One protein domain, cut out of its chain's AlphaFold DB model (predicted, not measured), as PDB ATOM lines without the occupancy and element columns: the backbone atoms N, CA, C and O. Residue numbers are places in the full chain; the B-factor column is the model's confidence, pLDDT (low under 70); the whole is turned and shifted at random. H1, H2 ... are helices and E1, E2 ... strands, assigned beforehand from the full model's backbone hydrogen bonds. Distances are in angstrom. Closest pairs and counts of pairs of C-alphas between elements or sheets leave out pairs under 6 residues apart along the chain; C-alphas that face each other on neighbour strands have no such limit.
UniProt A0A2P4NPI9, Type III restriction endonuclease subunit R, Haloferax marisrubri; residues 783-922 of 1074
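What this domain is: This is residues 783 to 922 of the 1074 residues of the protein "Type III restriction endonuclease subunit R" of Haloferax marisrubri (UniProt A0A2P4NPI9). Two long helices, H1 and H2, lie side by side through the middle, running opposite ways; the hairpin E1 and E2 packs on H2 through E2, while the small sheet E3 and E4 packs on H1 through E4, with short H3 near the end of H1. The long stretch of residues 850 to 873 links H2 to E3. The 140 printed residues, under half of them in named elements, hold three helices and four strands in the order H1 E1 E2 H2 E3 H3 E4; the class is mixed, with two separate antiparallel sheets of two strands. The whole is compact, with a radius of gyration of the C-alphas of 15.4 A and spans of 42 by 37 by 32 A.

How they stand to each other: H1, residues 783 to 804, and H2, residues 830 to 849, touch, closest at the C-alphas of Ala 790 and Tyr 842, 4.9 A, and run opposite ways at 35.0 degrees, only just a steep tilt. E1, residues 810 to 814, and E2, residues 817 to 821, form an antiparallel hairpin, with N 812 and O 819 2.9 A apart, within hydrogen-bond range. The closest C-alphas of E2 and H2 are Tyr 818 and Asp 840, 5.7 A. E3, residues 874 to 876, is antiparallel to E4, residues 896 to 900, with N 875 and O 897 2.9 A apart, within hydrogen-bond range. The closest C-alphas of H1 and E4 are Asp 792 and Phe 896, 6.0 A. H3, residues 879 to 884, is close to but not clearly touching H1, with C-alphas 804 and 884 7.1 A apart. Every O i to N i+4 pair is within hydrogen-bond range in H1, H2 and H3.

Where its parts are: H1 begins at C-alpha 783 (5.431, 46.260, 36.253) and spans 30.9 A; H2 spans 28.3 A. E1 spans 12.9 A, E2 13.0 A, E3 6.9 A, H3 8.6 A and E4 12.6 A, ending at C-alpha 900 (9.074, 49.188, 20.611).

The domain as a whole: The farthest C-alphas, Gly 854 and Asp 922, are 44.1 A apart. The printed part has no cut; the links H2 to E3 and H3 to E4 are long. The mean pLDDT of the printed part is 72.7, with 39 residues under 70, among them 847 to 872.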
ATOM      1  N   LYS A 783       4.836  47.608  36.174       59.56
ATOM      2  CA  LYS A 783       5.431  46.260  36.253       59.56
ATOM      3  C   LYS A 783       4.473  45.191  35.715       59.56
ATOM      4  O   LYS A 783       4.920  44.179  35.181       59.56
ATOM      5  N   TYR A 784       3.172  45.426  35.856       66.62
ATOM      6  CA  TYR A 784       2.104  44.540  35.418       66.62
ATOM      7  C   TYR A 784       1.859  44.642  33.901       66.62
ATOM      8  O   TYR A 784       1.769  43.621  33.224       66.62
ATOM      9  N   GLU A 785       1.868  45.856  33.345       70.44
ATOM     10  CA  GLU A 785       1.791  46.077  31.891       70.44
ATOM     11  C   GLU A 785       2.959  45.397  31.159       70.44
ATOM     12  O   GLU A 785       2.752  44.671  30.188       70.44
ATOM     13  N   ARG A 786       4.181  45.504  31.704       72.12
ATOM     14  CA  ARG A 786       5.352  44.775  31.186       72.12
ATOM     15  C   ARG A 786       5.200  43.254  31.261       72.12
ATOM     16  O   ARG A 786       5.643  42.555  30.356       72.12
ATOM     17  N   TYR A 787       4.583  42.730  32.321       77.25
ATOM     18  CA  TYR A 787       4.326  41.293  32.455       77.25
ATOM     19  C   TYR A 787       3.343  40.782  31.397       77.25
ATOM     20  O   TYR A 787       3.604  39.751  30.780       77.25
ATOM     21  N   ARG A 788       2.240  41.508  31.177       79.12
ATOM     22  CA  ARG A 788       1.222  41.150  30.184       79.12
ATOM     23  C   ARG A 788       1.796  41.136  28.769       79.12
ATOM     24  O   ARG A 788       1.649  40.135  28.078       79.12
ATOM     25  N   LEU A 789       2.517  42.187  28.381       82.69
ATOM     26  CA  LEU A 789       3.114  42.280  27.044       82.69
ATOM     27  C   LEU A 789       4.156  41.176  26.795       82.69
ATOM     28  O   LEU A 789       4.195  40.600  25.711       82.69
ATOM     29  N   ALA A 790       4.946  40.807  27.809       81.62
ATOM     30  CA  ALA A 790       5.876  39.681  27.702       81.62
ATOM     31  C   ALA A 790       5.164  38.316  27.617       81.62
ATOM     32  O   ALA A 790       5.611  37.423  26.898       81.62
ATOM     33  N   LEU A 791       4.046  38.140  28.332       82.75
ATOM     34  CA  LEU A 791       3.231  36.926  28.253       82.75
ATOM     35  C   LEU A 791       2.578  36.770  26.873       82.75
ATOM     36  O   LEU A 791       2.574  35.662  26.341       82.75
ATOM     37  N   ASP A 792       2.051  37.848  26.295       87.06
ATOM     38  CA  ASP A 792       1.360  37.805  25.001       87.06
ATOM     39  C   ASP A 792       2.317  37.495  23.845       87.06
ATOM     40  O   ASP A 792       1.985  36.677  22.987       87.06
ATOM     41  N   ARG A 793       3.550  38.023  23.884       87.75
ATOM     42  CA  ARG A 793       4.630  37.623  22.961       87.75
ATOM     43  C   ARG A 793       4.912  36.128  23.017       87.75
ATOM     44  O   ARG A 793       4.973  35.463  21.985       87.75
ATOM     45  N   TYR A 794       5.043  35.584  24.226       86.81
ATOM     46  CA  TYR A 794       5.277  34.156  24.408       86.81
ATOM     47  C   TYR A 794       4.077  33.309  23.956       86.81
ATOM     48  O   TYR A 794       4.279  32.291  23.300       86.81
ATOM     49  N   ARG A 795       2.834  33.719  24.259       88.12
ATOM     50  CA  ARG A 795       1.615  33.024  23.801       88.12
ATOM     51  C   ARG A 795       1.527  32.988  22.277       88.12
ATOM     52  O   ARG A 795       1.230  31.930  21.737       88.12
ATOM     53  N   ALA A 796       1.841  34.091  21.601       84.88
ATOM     54  CA  ALA A 796       1.851  34.141  20.144       84.88
ATOM     55  C   ALA A 796       2.928  33.221  19.544       84.88
ATOM     56  O   ALA A 796       2.626  32.402  18.678       84.88
ATOM     57  N   ALA A 797       4.164  33.280  20.054       84.38
ATOM     58  CA  ALA A 797       5.250  32.402  19.609       84.38
ATOM     59  C   ALA A 797       4.951  30.913  19.872       84.38
ATOM     60  O   ALA A 797       5.225  30.057  19.030       84.38
ATOM     61  N   LYS A 798       4.327  30.603  21.016       83.50
ATOM     62  CA  LYS A 798       3.847  29.258  21.353       83.50
ATOM     63  C   LYS A 798       2.748  28.791  20.400       83.50
ATOM     64  O   LYS A 798       2.842  27.679  19.895       83.50
ATOM     65  N   GLY A 799       1.751  29.634  20.122       82.25
ATOM     66  CA  GLY A 799       0.660  29.318  19.200       82.25
ATOM     67  C   GLY A 799       1.159  29.036  17.782       82.25
ATOM     68  O   GLY A 799       0.728  28.075  17.148       82.25
ATOM     69  N   VAL A 800       2.164  29.783  17.315       82.75
ATOM     70  CA  VAL A 800       2.844  29.486  16.046       82.75
ATOM     71  C   VAL A 800       3.528  28.115  16.079       82.75
ATOM     72  O   VAL A 800       3.361  27.336  15.143       82.75
ATOM     73  N   ALA A 801       4.268  27.788  17.143       77.31
ATOM     74  CA  ALA A 801       4.921  26.485  17.268       77.31
ATOM     75  C   ALA A 801       3.906  25.329  17.294       77.31
ATOM     76  O   ALA A 801       4.043  24.388  16.517       77.31
ATOM     77  N   GLU A 802       2.873  25.418  18.131       78.38
ATOM     78  CA  GLU A 802       1.923  24.325  18.374       78.38
ATOM     79  C   GLU A 802       0.867  24.178  17.274       78.38
ATOM     80  O   GLU A 802       0.601  23.063  16.826       78.38
ATOM     81  N   HIS A 803       0.264  25.281  16.824       79.44
ATOM     82  CA  HIS A 803      -0.891  25.247  15.919       79.44
ATOM     83  C   HIS A 803      -0.515  25.471  14.458       79.44
ATOM     84  O   HIS A 803      -1.035  24.779  13.584       79.44
ATOM     85  N   LEU A 804       0.395  26.408  14.184       76.00
ATOM     86  CA  LEU A 804       0.753  26.753  12.806       76.00
ATOM     87  C   LEU A 804       1.825  25.812  12.236       76.00
ATOM     88  O   LEU A 804       1.768  25.449  11.063       76.00
ATOM     89  N   LEU A 805       2.781  25.388  13.066       74.31
ATOM     90  CA  LEU A 805       3.876  24.495  12.671       74.31
ATOM     91  C   LEU A 805       3.679  23.042  13.133       74.31
ATOM     92  O   LEU A 805       4.357  22.150  12.623       74.31
ATOM     93  N   GLY A 806       2.766  22.786  14.079       73.94
ATOM     94  CA  GLY A 806       2.515  21.443  14.614       73.94
ATOM     95  C   GLY A 806       3.706  20.849  15.377       73.94
ATOM     96  O   GLY A 806       3.892  19.631  15.380       73.94
ATOM     97  N   ILE A 807       4.550  21.698  15.965       74.75
ATOM     98  CA  ILE A 807       5.771  21.319  16.672       74.75
ATOM     99  C   ILE A 807       5.469  21.175  18.161       74.75
ATOM    100  O   ILE A 807       5.100  22.137  18.831       74.75
ATOM    101  N   ASP A 808       5.736  19.988  18.691       62.53
ATOM    102  CA  ASP A 808       5.864  19.779  20.130       62.53
ATOM    103  C   ASP A 808       7.307  20.110  20.544       62.53
ATOM    104  O   ASP A 808       8.261  19.622  19.924       62.53
ATOM    105  N   TYR A 809       7.485  20.986  21.535       72.81
ATOM    106  CA  TYR A 809       8.802  21.483  21.934       72.81
ATOM    107  C   TYR A 809       9.013  21.425  23.444       72.81
ATOM    108  O   TYR A 809       8.129  21.730  24.243       72.81
ATOM    109  N   GLU A 810      10.234  21.080  23.845       68.94
ATOM    110  CA  GLU A 810      10.643  21.043  25.248       68.94
ATOM    111  C   GLU A 810      11.544  22.238  25.567       68.94
ATOM    112  O   GLU A 810      12.222  22.773  24.693       68.94
ATOM    113  N   PHE A 811      11.593  22.662  26.829       78.75
ATOM    114  CA  PHE A 811      12.545  23.681  27.272       78.75
ATOM    115  C   PHE A 811      13.188  23.306  28.606       78.75
ATOM    116  O   PHE A 811      12.555  22.742  29.506       78.75
ATOM    117  N   HIS A 812      14.462  23.655  28.764       72.19
ATOM    118  CA  HIS A 812      15.233  23.425  29.981       72.19
ATOM    119  C   HIS A 812      15.943  24.697  30.424       72.19
ATOM    120  O   HIS A 812      16.227  25.587  29.635       72.19
ATOM    121  N   ARG A 813      16.238  24.795  31.720       73.19
ATOM    122  CA  ARG A 813      16.984  25.928  32.267       73.19
ATOM    123  C   ARG A 813      18.473  25.591  32.309       73.19
ATOM    124  O   ARG A 813      18.879  24.756  33.115       73.19
ATOM    125  N   GLU A 814      19.282  26.280  31.511       78.06
ATOM    126  CA  GLU A 814      20.741  26.134  31.465       78.06
ATOM    127  C   GLU A 814      21.428  27.482  31.740       78.06
ATOM    128  O   GLU A 814      21.073  28.509  31.176       78.06
ATOM    129  N   ASN A 815      22.415  27.513  32.646       70.94
ATOM    130  CA  ASN A 815      23.206  28.713  32.984       70.94
ATOM    131  C   ASN A 815      22.415  29.999  33.332       70.94
ATOM    132  O   ASN A 815      22.985  31.086  33.320       70.94
ATOM    133  N   GLY A 816      21.139  29.882  33.712       64.75
ATOM    134  CA  GLY A 816      20.294  31.016  34.102       64.75
ATOM    135  C   GLY A 816      19.266  31.448  33.055       64.75
ATOM    136  O   GLY A 816      18.355  32.177  33.440       64.75
ATOM    137  N   SER A 817      19.349  30.923  31.830       69.44
ATOM    138  CA  SER A 817      18.401  31.135  30.728       69.44
ATOM    139  C   SER A 817      17.637  29.851  30.387       69.44
ATOM    140  O   SER A 817      18.071  28.745  30.719       69.44
ATOM    141  N   TYR A 818      16.465  30.000  29.784       78.38
ATOM    142  CA  TYR A 818      15.631  28.936  29.249       78.38
ATOM    143  C   TYR A 818      16.042  28.659  27.803       78.38
ATOM    144  O   TYR A 818      15.936  29.523  26.945       78.38
ATOM    145  N   VAL A 819      16.513  27.440  27.564       78.81
ATOM    146  CA  VAL A 819      16.872  26.916  26.246       78.81
ATOM    147  C   VAL A 819      15.708  26.071  25.749       78.81
ATOM    148  O   VAL A 819      15.216  25.209  26.486       78.81
ATOM    149  N   VAL A 820      15.263  26.320  24.524       82.06
ATOM    150  CA  VAL A 820      14.187  25.589  23.856       82.06
ATOM    151  C   VAL A 820      14.810  24.542  22.927       82.06
ATOM    152  O   VAL A 820      15.817  24.771  22.269       82.06
ATOM    153  N   TYR A 821      14.231  23.346  22.883       77.56
ATOM    154  CA  TYR A 821      14.646  22.271  21.989       77.56
ATOM    155  C   TYR A 821      13.576  22.081  20.921       77.56
ATOM    156  O   TYR A 821      12.577  21.396  21.135       77.56
ATOM    157  N   LEU A 822      13.808  22.690  19.757       79.69
ATOM    158  CA  LEU A 822      13.025  22.447  18.546       79.69
ATOM    159  C   LEU A 822      13.622  21.299  17.709       79.69
ATOM    160  O   LEU A 822      14.823  21.013  17.805       79.69
ATOM    161  N   PRO A 823      12.823  20.660  16.830       79.06
ATOM    162  CA  PRO A 823      13.329  19.755  15.803       79.06
ATOM    163  C   PRO A 823      14.479  20.377  14.994       79.06
ATOM    164  O   PRO A 823      14.532  21.589  14.779       79.06
ATOM    165  N   SER A 824      15.400  19.543  14.500       73.50
ATOM    166  CA  SER A 824      16.650  19.989  13.853       73.50
ATOM    167  C   SER A 824      16.468  20.893  12.628       73.50
ATOM    168  O   SER A 824      17.425  21.526  12.200       73.50
ATOM    169  N   GLU A 825      15.272  20.915  12.045       74.44
ATOM    170  CA  GLU A 825      14.895  21.758  10.907       74.44
ATOM    171  C   GLU A 825      14.543  23.207  11.298       74.44
ATOM    172  O   GLU A 825      14.688  24.097  10.467       74.44
ATOM    173  N   TYR A 826      14.176  23.457  12.561       76.81
ATOM    174  CA  TYR A 826      13.871  24.792  13.098       76.81
ATOM    175  C   TYR A 826      14.930  25.299  14.087       76.81
ATOM    176  O   TYR A 826      14.960  26.484  14.420       76.81
ATOM    177  N   SER A 827      15.814  24.413  14.554       75.25
ATOM    178  CA  SER A 827      16.899  24.743  15.479       75.25
ATOM    179  C   SER A 827      17.896  25.729  14.850       75.25
ATOM    180  O   SER A 827      18.485  25.455  13.804       75.25
ATOM    181  N   GLY A 828      18.089  26.879  15.503       73.56
ATOM    182  CA  GLY A 828      18.963  27.963  15.030       73.56
ATOM    183  C   GLY A 828      18.334  28.894  13.985       73.56
ATOM    184  O   GLY A 828      19.063  29.616  13.311       73.56
ATOM    185  N   SER A 829      17.005  28.856  13.822       82.25
ATOM    186  CA  SER A 829      16.248  29.854  13.052       82.25
ATOM    187  C   SER A 829      16.010  31.141  13.856       82.25
ATOM    188  O   SER A 829      16.061  31.127  15.084       82.25
ATOM    189  N   GLU A 830      15.679  32.242  13.174       82.31
ATOM    190  CA  GLU A 830      15.307  33.516  13.821       82.31
ATOM    191  C   GLU A 830      14.077  33.354  14.736       82.31
ATOM    192  O   GLU A 830      14.031  33.926  15.823       82.31
ATOM    193  N   PHE A 831      13.121  32.499  14.345       86.94
ATOM    194  CA  PHE A 831      11.980  32.112  15.184       86.94
ATOM    195  C   PHE A 831      12.413  31.366  16.453       86.94
ATOM    196  O   PHE A 831      11.868  31.612  17.525       86.94
ATOM    197  N   HIS A 832      13.397  30.464  16.351       84.62
ATOM    198  CA  HIS A 832      13.923  29.736  17.507       84.62
ATOM    199  C   HIS A 832      14.540  30.687  18.536       84.62
ATOM    200  O   HIS A 832      14.237  30.568  19.720       84.62
ATOM    201  N   GLU A 833      15.333  31.658  18.076       85.44
ATOM    202  CA  GLU A 833      15.908  32.704  18.931       85.44
ATOM    203  C   GLU A 833      14.805  33.561  19.580       85.44
ATOM    204  O   GLU A 833      14.811  33.749  20.793       85.44
ATOM    205  N   HIS A 834      13.786  33.982  18.818       86.62
ATOM    206  CA  HIS A 834      12.663  34.770  19.350       86.62
ATOM    207  C   HIS A 834      11.800  34.003  20.360       86.62
ATOM    208  O   HIS A 834      11.318  34.586  21.334       86.62
ATOM    209  N   LEU A 835      11.589  32.701  20.154       84.25
ATOM    210  CA  LEU A 835      10.841  31.854  21.083       84.25
ATOM    211  C   LEU A 835      11.593  31.687  22.412       84.25
ATOM    212  O   LEU A 835      10.972  31.754  23.477       84.25
ATOM    213  N   GLU A 836      12.918  31.499  22.360       83.88
ATOM    214  CA  GLU A 836      13.781  31.475  23.548       83.88
ATOM    215  C   GLU A 836      13.764  32.826  24.271       83.88
ATOM    216  O   GLU A 836      13.526  32.866  25.479       83.88
ATOM    217  N   GLU A 837      13.923  33.934  23.541       86.19
ATOM    218  CA  GLU A 837      13.913  35.293  24.092       86.19
ATOM    219  C   GLU A 837      12.582  35.651  24.763       86.19
ATOM    220  O   GLU A 837      12.580  36.126  25.904       86.19
ATOM    221  N   ALA A 838      11.450  35.371  24.110       84.75
ATOM    222  CA  ALA A 838      10.119  35.635  24.655       84.75
ATOM    223  C   ALA A 838       9.843  34.798  25.916       84.75
ATOM    224  O   ALA A 838       9.284  35.301  26.897       84.75
ATOM    225  N   LEU A 839      10.267  33.528  25.929       82.62
ATOM    226  CA  LEU A 839      10.156  32.659  27.102       82.62
ATOM    227  C   LEU A 839      11.034  33.161  28.260       82.62
ATOM    228  O   LEU A 839      10.569  33.213  29.405       82.62
ATOM    229  N   ASP A 840      12.278  33.546  27.972       80.88
ATOM    230  CA  ASP A 840      13.222  34.084  28.952       80.88
ATOM    231  C   ASP A 840      12.723  35.399  29.556       80.88
ATOM    232  O   ASP A 840      12.762  35.585  30.776       80.88
ATOM    233  N   GLU A 841      12.222  36.310  28.721       82.31
ATOM    234  CA  GLU A 841      11.672  37.595  29.142       82.31
ATOM    235  C   GLU A 841      10.435  37.419  30.028       82.31
ATOM    236  O   GLU A 841      10.410  37.921  31.159       82.31
ATOM    237  N   TYR A 842       9.454  36.633  29.574       83.44
ATOM    238  CA  TYR A 842       8.257  36.317  30.350       83.44
ATOM    239  C   TYR A 842       8.611  35.728  31.720       83.44
ATOM    240  O   TYR A 842       8.095  36.174  32.751       83.44
ATOM    241  N   ARG A 843       9.510  34.736  31.773       79.50
ATOM    242  CA  ARG A 843       9.875  34.059  33.028       79.50
ATOM    243  C   ARG A 843      10.680  34.955  33.966       79.50
ATOM    244  O   ARG A 843      10.459  34.890  35.176       79.50
ATOM    245  N   ARG A 844      11.554  35.813  33.435       76.75
ATOM    246  CA  ARG A 844      12.315  36.803  34.212       76.75
ATOM    247  C   ARG A 844      11.387  37.833  34.852       76.75
ATOM    248  O   ARG A 844      11.463  38.055  36.057       76.75
ATOM    249  N   ILE A 845      10.463  38.407  34.078       72.56
ATOM    250  CA  ILE A 845       9.487  39.377  34.595       72.56
ATOM    251  C   ILE A 845       8.546  38.696  35.597       72.56
ATOM    252  O   ILE A 845       8.271  39.255  36.657       72.56
ATOM    253  N   LYS A 846       8.133  37.449  35.340       70.00
ATOM    254  CA  LYS A 846       7.347  36.640  36.284       70.00
ATOM    255  C   LYS A 846       8.059  36.427  37.626       70.00
ATOM    256  O   LYS A 846       7.403  36.520  38.658       70.00
ATOM    257  N   ALA A 847       9.368  36.172  37.635       67.06
ATOM    258  CA  ALA A 847      10.149  36.001  38.865       67.06
ATOM    259  C   ALA A 847      10.228  37.300  39.694       67.06
ATOM    260  O   ALA A 847      10.034  37.276  40.912       67.06
ATOM    261  N   VAL A 848      10.412  38.447  39.027       63.03
ATOM    262  CA  VAL A 848      10.384  39.783  39.655       63.03
ATOM    263  C   VAL A 848       9.001  40.089  40.239       63.03
ATOM    264  O   VAL A 848       8.888  40.562  41.370       63.03
ATOM    265  N   VAL A 849       7.938  39.784  39.491       60.94
ATOM    266  CA  VAL A 849       6.541  39.978  39.912       60.94
ATOM    267  C   VAL A 849       6.166  39.062  41.085       60.94
ATOM    268  O   VAL A 849       5.461  39.497  41.994       60.94
ATOM    269  N   ASN A 850       6.691  37.834  41.122       60.22
ATOM    270  CA  ASN A 850       6.501  36.880  42.220       60.22
ATOM    271  C   ASN A 850       7.356  37.184  43.469       60.22
ATOM    272  O   ASN A 850       7.219  36.499  44.484       60.22
ATOM    273  N   GLY A 851       8.230  38.197  43.420       54.78
ATOM    274  CA  GLY A 851       9.077  38.603  44.544       54.78
ATOM    275  C   GLY A 851      10.272  37.682  44.821       54.78
ATOM    276  O   GLY A 851      10.795  37.680  45.937       54.78
ATOM    277  N   GLU A 852      10.719  36.902  43.833       56.66
ATOM    278  CA  GLU A 852      11.824  35.937  43.978       56.66
ATOM    279  C   GLU A 852      13.218  36.609  44.033       56.66
ATOM    280  O   GLU A 852      14.167  35.999  44.523       56.66
ATOM    281  N   ASP A 853      13.325  37.890  43.647       46.31
ATOM    282  CA  ASP A 853      14.564  38.700  43.643       46.31
ATOM    283  C   ASP A 853      14.756  39.596  44.891       46.31
ATOM    284  O   ASP A 853      15.653  40.438  44.947       46.31
ATOM    285  N   GLY A 854      13.935  39.430  45.934       45.44
ATOM    286  CA  GLY A 854      14.101  40.143  47.211       45.44
ATOM    287  C   GLY A 854      13.482  41.548  47.285       45.44
ATOM    288  O   GLY A 854      13.458  42.135  48.369       45.44
ATOM    289  N   GLU A 855      12.902  42.062  46.198       41.34
ATOM    290  CA  GLU A 855      11.908  43.141  46.251       41.34
ATOM    291  C   GLU A 855      10.499  42.543  46.393       41.34
ATOM    292  O   GLU A 855      10.115  41.654  45.636       41.34
ATOM    293  N   LYS A 856       9.693  43.032  47.347       39.75
ATOM    294  CA  LYS A 856       8.277  42.641  47.461       39.75
ATOM    295  C   LYS A 856       7.475  43.246  46.301       39.75
ATOM    296  O   LYS A 856       6.918  44.333  46.436       39.75
ATOM    297  N   GLY A 857       7.403  42.543  45.175       42.38
ATOM    298  CA  GLY A 857       6.372  42.780  44.167       42.38
ATOM    299  C   GLY A 857       4.999  42.453  44.759       42.38
ATOM    300  O   GLY A 857       4.789  41.352  45.261       42.38
ATOM    301  N   SER A 858       4.078  43.418  44.763       40.53
ATOM    302  CA  SER A 858       2.665  43.159  45.053       40.53
ATOM    303  C   SER A 858       1.936  42.955  43.726       40.53
ATOM    304  O   SER A 858       1.791  43.881  42.932       40.53
ATOM    305  N   LEU A 859       1.507  41.724  43.461       44.28
ATOM    306  CA  LEU A 859       0.400  41.488  42.540       44.28
ATOM    307  C   LEU A 859      -0.889  41.919  43.260       44.28
ATOM    308  O   LEU A 859      -1.110  41.467  44.390       44.28
ATOM    309  N   PRO A 860      -1.768  42.735  42.653       41.03
ATOM    310  CA  PRO A 860      -3.171  42.726  43.037       41.03
ATOM    311  C   PRO A 860      -3.684  41.283  42.926       41.03
ATOM    312  O   PRO A 860      -3.315  40.562  42.000       41.03
ATOM    313  N   LYS A 861      -4.545  40.840  43.848       38.97
ATOM    314  CA  LYS A 861      -5.170  39.498  43.817       38.97
ATOM    315  C   LYS A 861      -6.056  39.247  42.580       38.97
ATOM    316  O   LYS A 861      -6.646  38.178  42.467       38.97
ATOM    317  N   TYR A 862      -6.127  40.203  41.661       38.06
ATOM    318  CA  TYR A 862      -6.987  40.216  40.490       38.06
ATOM    319  C   TYR A 862      -6.157  39.873  39.257       38.06
ATOM    320  O   TYR A 862      -5.595  40.727  38.580       38.06
ATOM    321  N   ARG A 863      -6.043  38.571  38.993       37.47
ATOM    322  CA  ARG A 863      -5.483  38.051  37.740       37.47
ATOM    323  C   ARG A 863      -6.510  38.066  36.594       37.47
ATOM    324  O   ARG A 863      -6.148  37.715  35.487       37.47
ATOM    325  N   ALA A 864      -7.752  38.447  36.896       41.19
ATOM    326  CA  ALA A 864      -8.938  38.313  36.053       41.19
ATOM    327  C   ALA A 864      -9.386  39.609  35.356       41.19
ATOM    328  O   ALA A 864     -10.255  39.573  34.496       41.19
ATOM    329  N   GLU A 865      -8.808  40.754  35.719       46.66
ATOM    330  CA  GLU A 865      -9.173  42.056  35.157       46.66
ATOM    331  C   GLU A 865      -7.905  42.730  34.649       46.66
ATOM    332  O   GLU A 865      -7.196  43.426  35.380       46.66
ATOM    333  N   TRP A 866      -7.553  42.445  33.399       55.69
ATOM    334  CA  TRP A 866      -6.416  43.072  32.740       55.69
ATOM    335  C   TRP A 866      -6.954  44.135  31.789       55.69
ATOM    336  O   TRP A 866      -7.397  43.789  30.695       55.69
ATOM    337  N   PRO A 867      -6.959  45.423  32.182       53.66
ATOM    338  CA  PRO A 867      -7.373  46.473  31.267       53.66
ATOM    339  C   PRO A 867      -6.463  46.449  30.039       53.66
ATOM    340  O   PRO A 867      -5.251  46.227  30.165       53.66
ATOM    341  N   ALA A 868      -7.040  46.690  28.860       58.50
ATOM    342  CA  ALA A 868      -6.265  46.761  27.631       58.50
ATOM    343  C   ALA A 868      -5.097  47.759  27.804       58.50
ATOM    344  O   ALA A 868      -5.288  48.850  28.372       58.50
ATOM    345  N   PRO A 869      -3.872  47.410  27.366       65.62
ATOM    346  CA  PRO A 869      -2.774  48.370  27.326       65.62
ATOM    347  C   PRO A 869      -3.215  49.597  26.510       65.62
ATOM    348  O   PRO A 869      -4.028  49.462  25.590       65.62
ATOM    349  N   PRO A 870      -2.760  50.816  26.854       67.94
ATOM    350  CA  PRO A 870      -3.185  51.990  26.112       67.94
ATOM    351  C   PRO A 870      -2.739  51.843  24.652       67.94
ATOM    352  O   PRO A 870      -1.649  51.333  24.387       67.94
ATOM    353  N   LYS A 871      -3.548  52.333  23.700       68.06
ATOM    354  CA  LYS A 871      -3.257  52.241  22.251       68.06
ATOM    355  C   LYS A 871      -1.881  52.826  21.870       68.06
ATOM    356  O   LYS A 871      -1.304  52.467  20.844       68.06
ATOM    357  N   SER A 872      -1.341  53.721  22.703       69.12
ATOM    358  CA  SER A 872       0.005  54.292  22.571       69.12
ATOM    359  C   SER A 872       1.143  53.306  22.859       69.12
ATOM    360  O   SER A 872       2.254  53.537  22.395       69.12
ATOM    361  N   THR A 873       0.895  52.243  23.627       71.19
ATOM    362  CA  THR A 873       1.921  51.298  24.101       71.19
ATOM    363  C   THR A 873       1.810  49.932  23.432       71.19
ATOM    364  O   THR A 873       2.819  49.249  23.292       71.19
ATOM    365  N   ALA A 874       0.617  49.519  23.003       82.38
ATOM    366  CA  ALA A 874       0.407  48.247  22.315       82.38
ATOM    367  C   ALA A 874      -0.845  48.279  21.428       82.38
ATOM    368  O   ALA A 874      -1.732  49.110  21.629       82.38
ATOM    369  N   ALA A 875      -0.921  47.360  20.466       81.19
ATOM    370  CA  ALA A 875      -2.111  47.123  19.652       81.19
ATOM    371  C   ALA A 875      -2.590  45.675  19.801       81.19
ATOM    372  O   ALA A 875      -1.788  44.768  20.025       81.19
ATOM    373  N   MET A 876      -3.905  45.482  19.709       83.12
ATOM    374  CA  MET A 876      -4.526  44.159  19.721       83.12
ATOM    375  C   MET A 876      -4.238  43.450  18.396       83.12
ATOM    376  O   MET A 876      -4.264  44.092  17.347       83.12
ATOM    377  N   VAL A 877      -3.954  42.153  18.455       81.19
ATOM    378  CA  VAL A 877      -3.852  41.302  17.265       81.19
ATOM    379  C   VAL A 877      -5.260  41.091  16.696       81.19
ATOM    380  O   VAL A 877      -6.213  40.918  17.450       81.19
ATOM    381  N   ASP A 878      -5.400  41.152  15.379       80.69
ATOM    382  CA  ASP A 878      -6.647  40.928  14.658       80.69
ATOM    383  C   ASP A 878      -7.180  39.512  14.906       80.69
ATOM    384  O   ASP A 878      -6.413  38.549  14.997       80.69
ATOM    385  N   GLU A 879      -8.503  39.380  15.002       69.56
ATOM    386  CA  GLU A 879      -9.174  38.118  15.323       69.56
ATOM    387  C   GLU A 879      -8.857  37.017  14.298       69.56
ATOM    388  O   GLU A 879      -8.635  35.867  14.676       69.56
ATOM    389  N   GLY A 880      -8.725  37.361  13.011       71.94
ATOM    390  CA  GLY A 880      -8.348  36.405  11.970       71.94
ATOM    391  C   GLY A 880      -6.909  35.903  12.115       71.94
ATOM    392  O   GLY A 880      -6.633  34.720  11.895       71.94
ATOM    393  N   ILE A 881      -5.988  36.777  12.534       79.25
ATOM    394  CA  ILE A 881      -4.587  36.419  12.800       79.25
ATOM    395  C   ILE A 881      -4.469  35.597  14.087       79.25
ATOM    396  O   ILE A 881      -3.733  34.611  14.119       79.25
ATOM    397  N   ALA A 882      -5.222  35.955  15.128       77.81
ATOM    398  CA  ALA A 882      -5.277  35.217  16.386       77.81
ATOM    399  C   ALA A 882      -5.837  33.798  16.194       77.81
ATOM    400  O   ALA A 882      -5.240  32.828  16.673       77.81
ATOM    401  N   ALA A 883      -6.906  33.656  15.404       78.00
ATOM    402  CA  ALA A 883      -7.479  32.361  15.052       78.00
ATOM    403  C   ALA A 883      -6.477  31.477  14.286       78.00
ATOM    404  O   ALA A 883      -6.384  30.276  14.545       78.00
ATOM    405  N   ALA A 884      -5.664  32.061  13.395       76.75
ATOM    406  CA  ALA A 884      -4.650  31.334  12.625       76.75
ATOM    407  C   ALA A 884      -3.532  30.715  13.489       76.75
ATOM    408  O   ALA A 884      -2.887  29.756  13.061       76.75
ATOM    409  N   ILE A 885      -3.315  31.230  14.703       81.56
ATOM    410  CA  ILE A 885      -2.359  30.691  15.685       81.56
ATOM    411  C   ILE A 885      -3.050  29.971  16.854       81.56
ATOM    412  O   ILE A 885      -2.411  29.701  17.872       81.56
ATOM    413  N   GLY A 886      -4.336  29.632  16.700       72.44
ATOM    414  CA  GLY A 886      -5.102  28.810  17.640       72.44
ATOM    415  C   GLY A 886      -5.664  29.555  18.851       72.44
ATOM    416  O   GLY A 886      -5.842  28.933  19.891       72.44
ATOM    417  N   THR A 887      -5.901  30.868  18.752       74.25
ATOM    418  CA  THR A 887      -6.543  31.675  19.807       74.25
ATOM    419  C   THR A 887      -7.924  32.150  19.347       74.25
ATOM    420  O   THR A 887      -8.011  32.853  18.342       74.25
ATOM    421  N   ASP A 888      -8.984  31.804  20.080       71.81
ATOM    422  CA  ASP A 888     -10.367  32.227  19.795       71.81
ATOM    423  C   ASP A 888     -10.801  33.287  20.813       71.81
ATOM    424  O   ASP A 888     -10.956  32.984  21.989       71.81
ATOM    425  N   TYR A 889     -11.028  34.532  20.390       66.19
ATOM    426  CA  TYR A 889     -11.371  35.626  21.312       66.19
ATOM    427  C   TYR A 889     -12.755  35.504  21.963       66.19
ATOM    428  O   TYR A 889     -13.040  36.220  22.924       66.19
ATOM    429  N   SER A 890     -13.603  34.582  21.502       45.00
ATOM    430  CA  SER A 890     -14.843  34.232  22.193       45.00
ATOM    431  C   SER A 890     -14.617  33.316  23.408       45.00
ATOM    432  O   SER A 890     -15.453  33.285  24.319       45.00
ATOM    433  N   GLU A 891     -13.474  32.617  23.464       44.09
ATOM    434  CA  GLU A 891     -13.120  31.660  24.521       44.09
ATOM    435  C   GLU A 891     -11.832  32.017  25.309       44.09
ATOM    436  O   GLU A 891     -11.747  31.666  26.494       44.09
ATOM    437  N   ASP A 892     -10.886  32.749  24.699       61.94
ATOM    438  CA  ASP A 892      -9.528  33.081  25.166       61.94
ATOM    439  C   ASP A 892      -9.277  34.594  25.361       61.94
ATOM    440  O   ASP A 892      -9.859  35.447  24.695       61.94
ATOM    441  N   ASP A 893      -8.302  34.943  26.214       70.56
ATOM    442  CA  ASP A 893      -7.853  36.333  26.399       70.56
ATOM    443  C   ASP A 893      -7.194  36.920  25.131       70.56
ATOM    444  O   ASP A 893      -6.227  36.306  24.642       70.56
ATOM    445  N   PRO A 894      -7.560  38.154  24.707       77.88
ATOM    446  CA  PRO A 894      -6.970  38.832  23.551       77.88
ATOM    447  C   PRO A 894      -5.449  38.974  23.637       77.88
ATOM    448  O   PRO A 894      -4.891  39.115  24.731       77.88
ATOM    449  N   LEU A 895      -4.772  38.961  22.486       82.00
ATOM    450  CA  LEU A 895      -3.318  39.126  22.389       82.00
ATOM    451  C   LEU A 895      -2.970  40.580  22.058       82.00
ATOM    452  O   LEU A 895      -3.580  41.176  21.173       82.00
ATOM    453  N   PHE A 896      -1.955  41.132  22.727       87.00
ATOM    454  CA  PHE A 896      -1.463  42.484  22.461       87.00
ATOM    455  C   PHE A 896       0.022  42.487  22.093       87.00
ATOM    456  O   PHE A 896       0.859  41.945  22.815       87.00
ATOM    457  N   PHE A 897       0.365  43.156  20.993       88.50
ATOM    458  CA  PHE A 897       1.747  43.378  20.571       88.50
ATOM    459  C   PHE A 897       2.198  44.779  20.981       88.50
ATOM    460  O   PHE A 897       1.563  45.783  20.648       88.50
ATOM    461  N   ALA A 898       3.288  44.841  21.745       85.25
ATOM    462  CA  ALA A 898       3.844  46.095  22.241       85.25
ATOM    463  C   ALA A 898       4.452  46.935  21.112       85.25
ATOM    464  O   ALA A 898       4.948  46.392  20.126       85.25
ATOM    465  N   ARG A 899       4.467  48.257  21.293       80.75
ATOM    466  CA  ARG A 899       5.238  49.188  20.472       80.75
ATOM    467  C   ARG A 899       6.642  49.345  21.052       80.75
ATOM    468  O   ARG A 899       6.791  49.827  22.174       80.75
ATOM    469  N   GLU A 900       7.661  48.975  20.287       76.06
ATOM    470  CA  GLU A 900       9.074  49.188  20.611       76.06
ATOM    471  C   GLU A 900       9.634  50.275  19.691       76.06
ATOM    472  O   GLU A 900       9.489  50.203  18.477       76.06
ATOM    473  N   ASP A 901      10.202  51.339  20.267       67.69
ATOM    474  CA  ASP A 901      10.757  52.485  19.524       67.69
ATOM    475  C   ASP A 901       9.805  53.135  18.487       67.69
ATOM    476  O   ASP A 901      10.235  53.830  17.568       67.69
ATOM    477  N   GLY A 902       8.489  52.979  18.680       64.56
ATOM    478  CA  GLY A 902       7.432  53.531  17.822       64.56
ATOM    479  C   GLY A 902       6.842  52.538  16.815       64.56
ATOM    480  O   GLY A 902       5.745  52.790  16.305       64.56
ATOM    481  N   GLU A 903       7.490  51.396  16.598       72.38
ATOM    482  CA  GLU A 903       7.040  50.332  15.696       72.38
ATOM    483  C   GLU A 903       6.367  49.197  16.475       72.38
ATOM    484  O   GLU A 903       6.680  48.951  17.639       72.38
ATOM    485  N   LEU A 904       5.377  48.539  15.867       81.31
ATOM    486  CA  LEU A 904       4.694  47.403  16.488       81.31
ATOM    487  C   LEU A 904       5.596  46.170  16.447       81.31
ATOM    488  O   LEU A 904       6.259  45.920  15.448       81.31
ATOM    489  N   TYR A 905       5.594  45.400  17.532       84.88
ATOM    490  CA  TYR A 905       6.275  44.113  17.591       84.88
ATOM    491  C   TYR A 905       5.779  43.182  16.477       84.88
ATOM    492  O   TYR A 905       4.579  43.093  16.223       84.88
ATOM    493  N   GLU A 906       6.708  42.452  15.867       87.75
ATOM    494  CA  GLU A 906       6.443  41.460  14.830       87.75
ATOM    495  C   GLU A 906       7.176  40.166  15.172       87.75
ATOM    496  O   GLU A 906       8.338  40.185  15.583       87.75
ATOM    497  N   LEU A 907       6.509  39.033  14.977       85.69
ATOM    498  CA  LEU A 907       7.070  37.717  15.254       85.69
ATOM    499  C   LEU A 907       7.619  37.096  13.953       85.69
ATOM    500  O   LEU A 907       6.834  36.857  13.031       85.69
ATOM    501  N   PRO A 908       8.927  36.805  13.838       85.31
ATOM    502  CA  PRO A 908       9.478  36.132  12.664       85.31
ATOM    503  C   PRO A 908       9.035  34.667  12.616       85.31
ATOM    504  O   PRO A 908       9.053  33.969  13.622       85.31
ATOM    505  N   LEU A 909       8.662  34.191  11.434       84.56
ATOM    506  CA  LEU A 909       8.273  32.813  11.160       84.56
ATOM    507  C   LEU A 909       9.465  32.026  10.581       84.56
ATOM    508  O   LEU A 909      10.344  32.608   9.939       84.56
ATOM    509  N   PRO A 910       9.523  30.690  10.754       75.75
ATOM    510  CA  PRO A 910      10.671  29.903  10.291       75.75
ATOM    511  C   PRO A 910      10.870  29.860   8.772       75.75
ATOM    512  O   PRO A 910      11.939  29.469   8.307       75.75
ATOM    513  N   ASP A 911       9.850  30.225   8.001       76.00
ATOM    514  CA  ASP A 911       9.885  30.280   6.539       76.00
ATOM    515  C   ASP A 911      10.381  31.628   5.990       76.00
ATOM    516  O   ASP A 911      10.403  31.821   4.777       76.00
ATOM    517  N   GLY A 912      10.810  32.535   6.872       71.62
ATOM    518  CA  GLY A 912      11.322  33.856   6.527       71.62
ATOM    519  C   GLY A 912      10.280  34.964   6.619       71.62
ATOM    520  O   GLY A 912      10.681  36.119   6.646       71.62
ATOM    521  N   ARG A 913       8.980  34.649   6.730       82.88
ATOM    522  CA  ARG A 913       7.895  35.637   6.869       82.88
ATOM    523  C   ARG A 913       7.831  36.243   8.276       82.88
ATOM    524  O   ARG A 913       8.483  35.768   9.197       82.88
ATOM    525  N   ARG A 914       7.033  37.291   8.470       83.31
ATOM    526  CA  ARG A 914       6.762  37.959   9.749       83.31
ATOM    527  C   ARG A 914       5.267  38.053  10.010       83.31
ATOM    528  O   ARG A 914       4.495  38.321   9.094       83.31
ATOM    529  N   LEU A 915       4.876  37.826  11.258       83.38
ATOM    530  CA  LEU A 915       3.512  37.944  11.763       83.38
ATOM    531  C   LEU A 915       3.381  39.264  12.531       83.38
ATOM    532  O   LEU A 915       4.009  39.449  13.575       83.38
ATOM    533  N   ALA A 916       2.574  40.171  11.988       84.31
ATOM    534  CA  ALA A 916       2.192  41.448  12.581       84.31
ATOM    535  C   ALA A 916       0.776  41.356  13.179       84.31
ATOM    536  O   ALA A 916       0.122  40.317  13.095       84.31
ATOM    537  N   VAL A 917       0.291  42.447  13.781       80.94
ATOM    538  CA  VAL A 917      -1.039  42.475  14.417       80.94
ATOM    539  C   VAL A 917      -2.185  42.211  13.442       80.94
ATOM    540  O   VAL A 917      -3.189  41.661  13.856       80.94
ATOM    541  N   ASP A 918      -2.045  42.557  12.168       75.06
ATOM    542  CA  ASP A 918      -3.114  42.540  11.162       75.06
ATOM    543  C   ASP A 918      -2.812  41.637   9.951       75.06
ATOM    544  O   ASP A 918      -3.675  41.435   9.097       75.06
ATOM    545  N   ARG A 919      -1.587  41.094   9.834       75.44
ATOM    546  CA  ARG A 919      -1.142  40.345   8.643       75.44
ATOM    547  C   ARG A 919       0.076  39.448   8.874       75.44
ATOM    548  O   ARG A 919       0.828  39.623   9.828       75.44
ATOM    549  N   VAL A 920       0.330  38.553   7.916       78.31
ATOM    550  CA  VAL A 920       1.582  37.785   7.771       78.31
ATOM    551  C   VAL A 920       2.232  38.128   6.424       78.31
ATOM    552  O   VAL A 920       1.551  38.053   5.404       78.31
ATOM    553  N   TYR A 921       3.519  38.495   6.389       73.94
ATOM    554  CA  TYR A 921       4.190  39.004   5.174       73.94
ATOM    555  C   TYR A 921       5.668  38.573   5.051       73.94
ATOM    556  O   TYR A 921       6.280  38.240   6.056       73.94
ATOM    557  N   ASP A 922       6.269  38.562   3.852       73.38
ATOM    558  CA  ASP A 922       7.702  38.248   3.652       73.38
ATOM    559  C   ASP A 922       8.567  39.533   3.700       73.38
ATOM    560  O   ASP A 922       8.336  40.453   2.917       73.38
TER     561      ASP A 922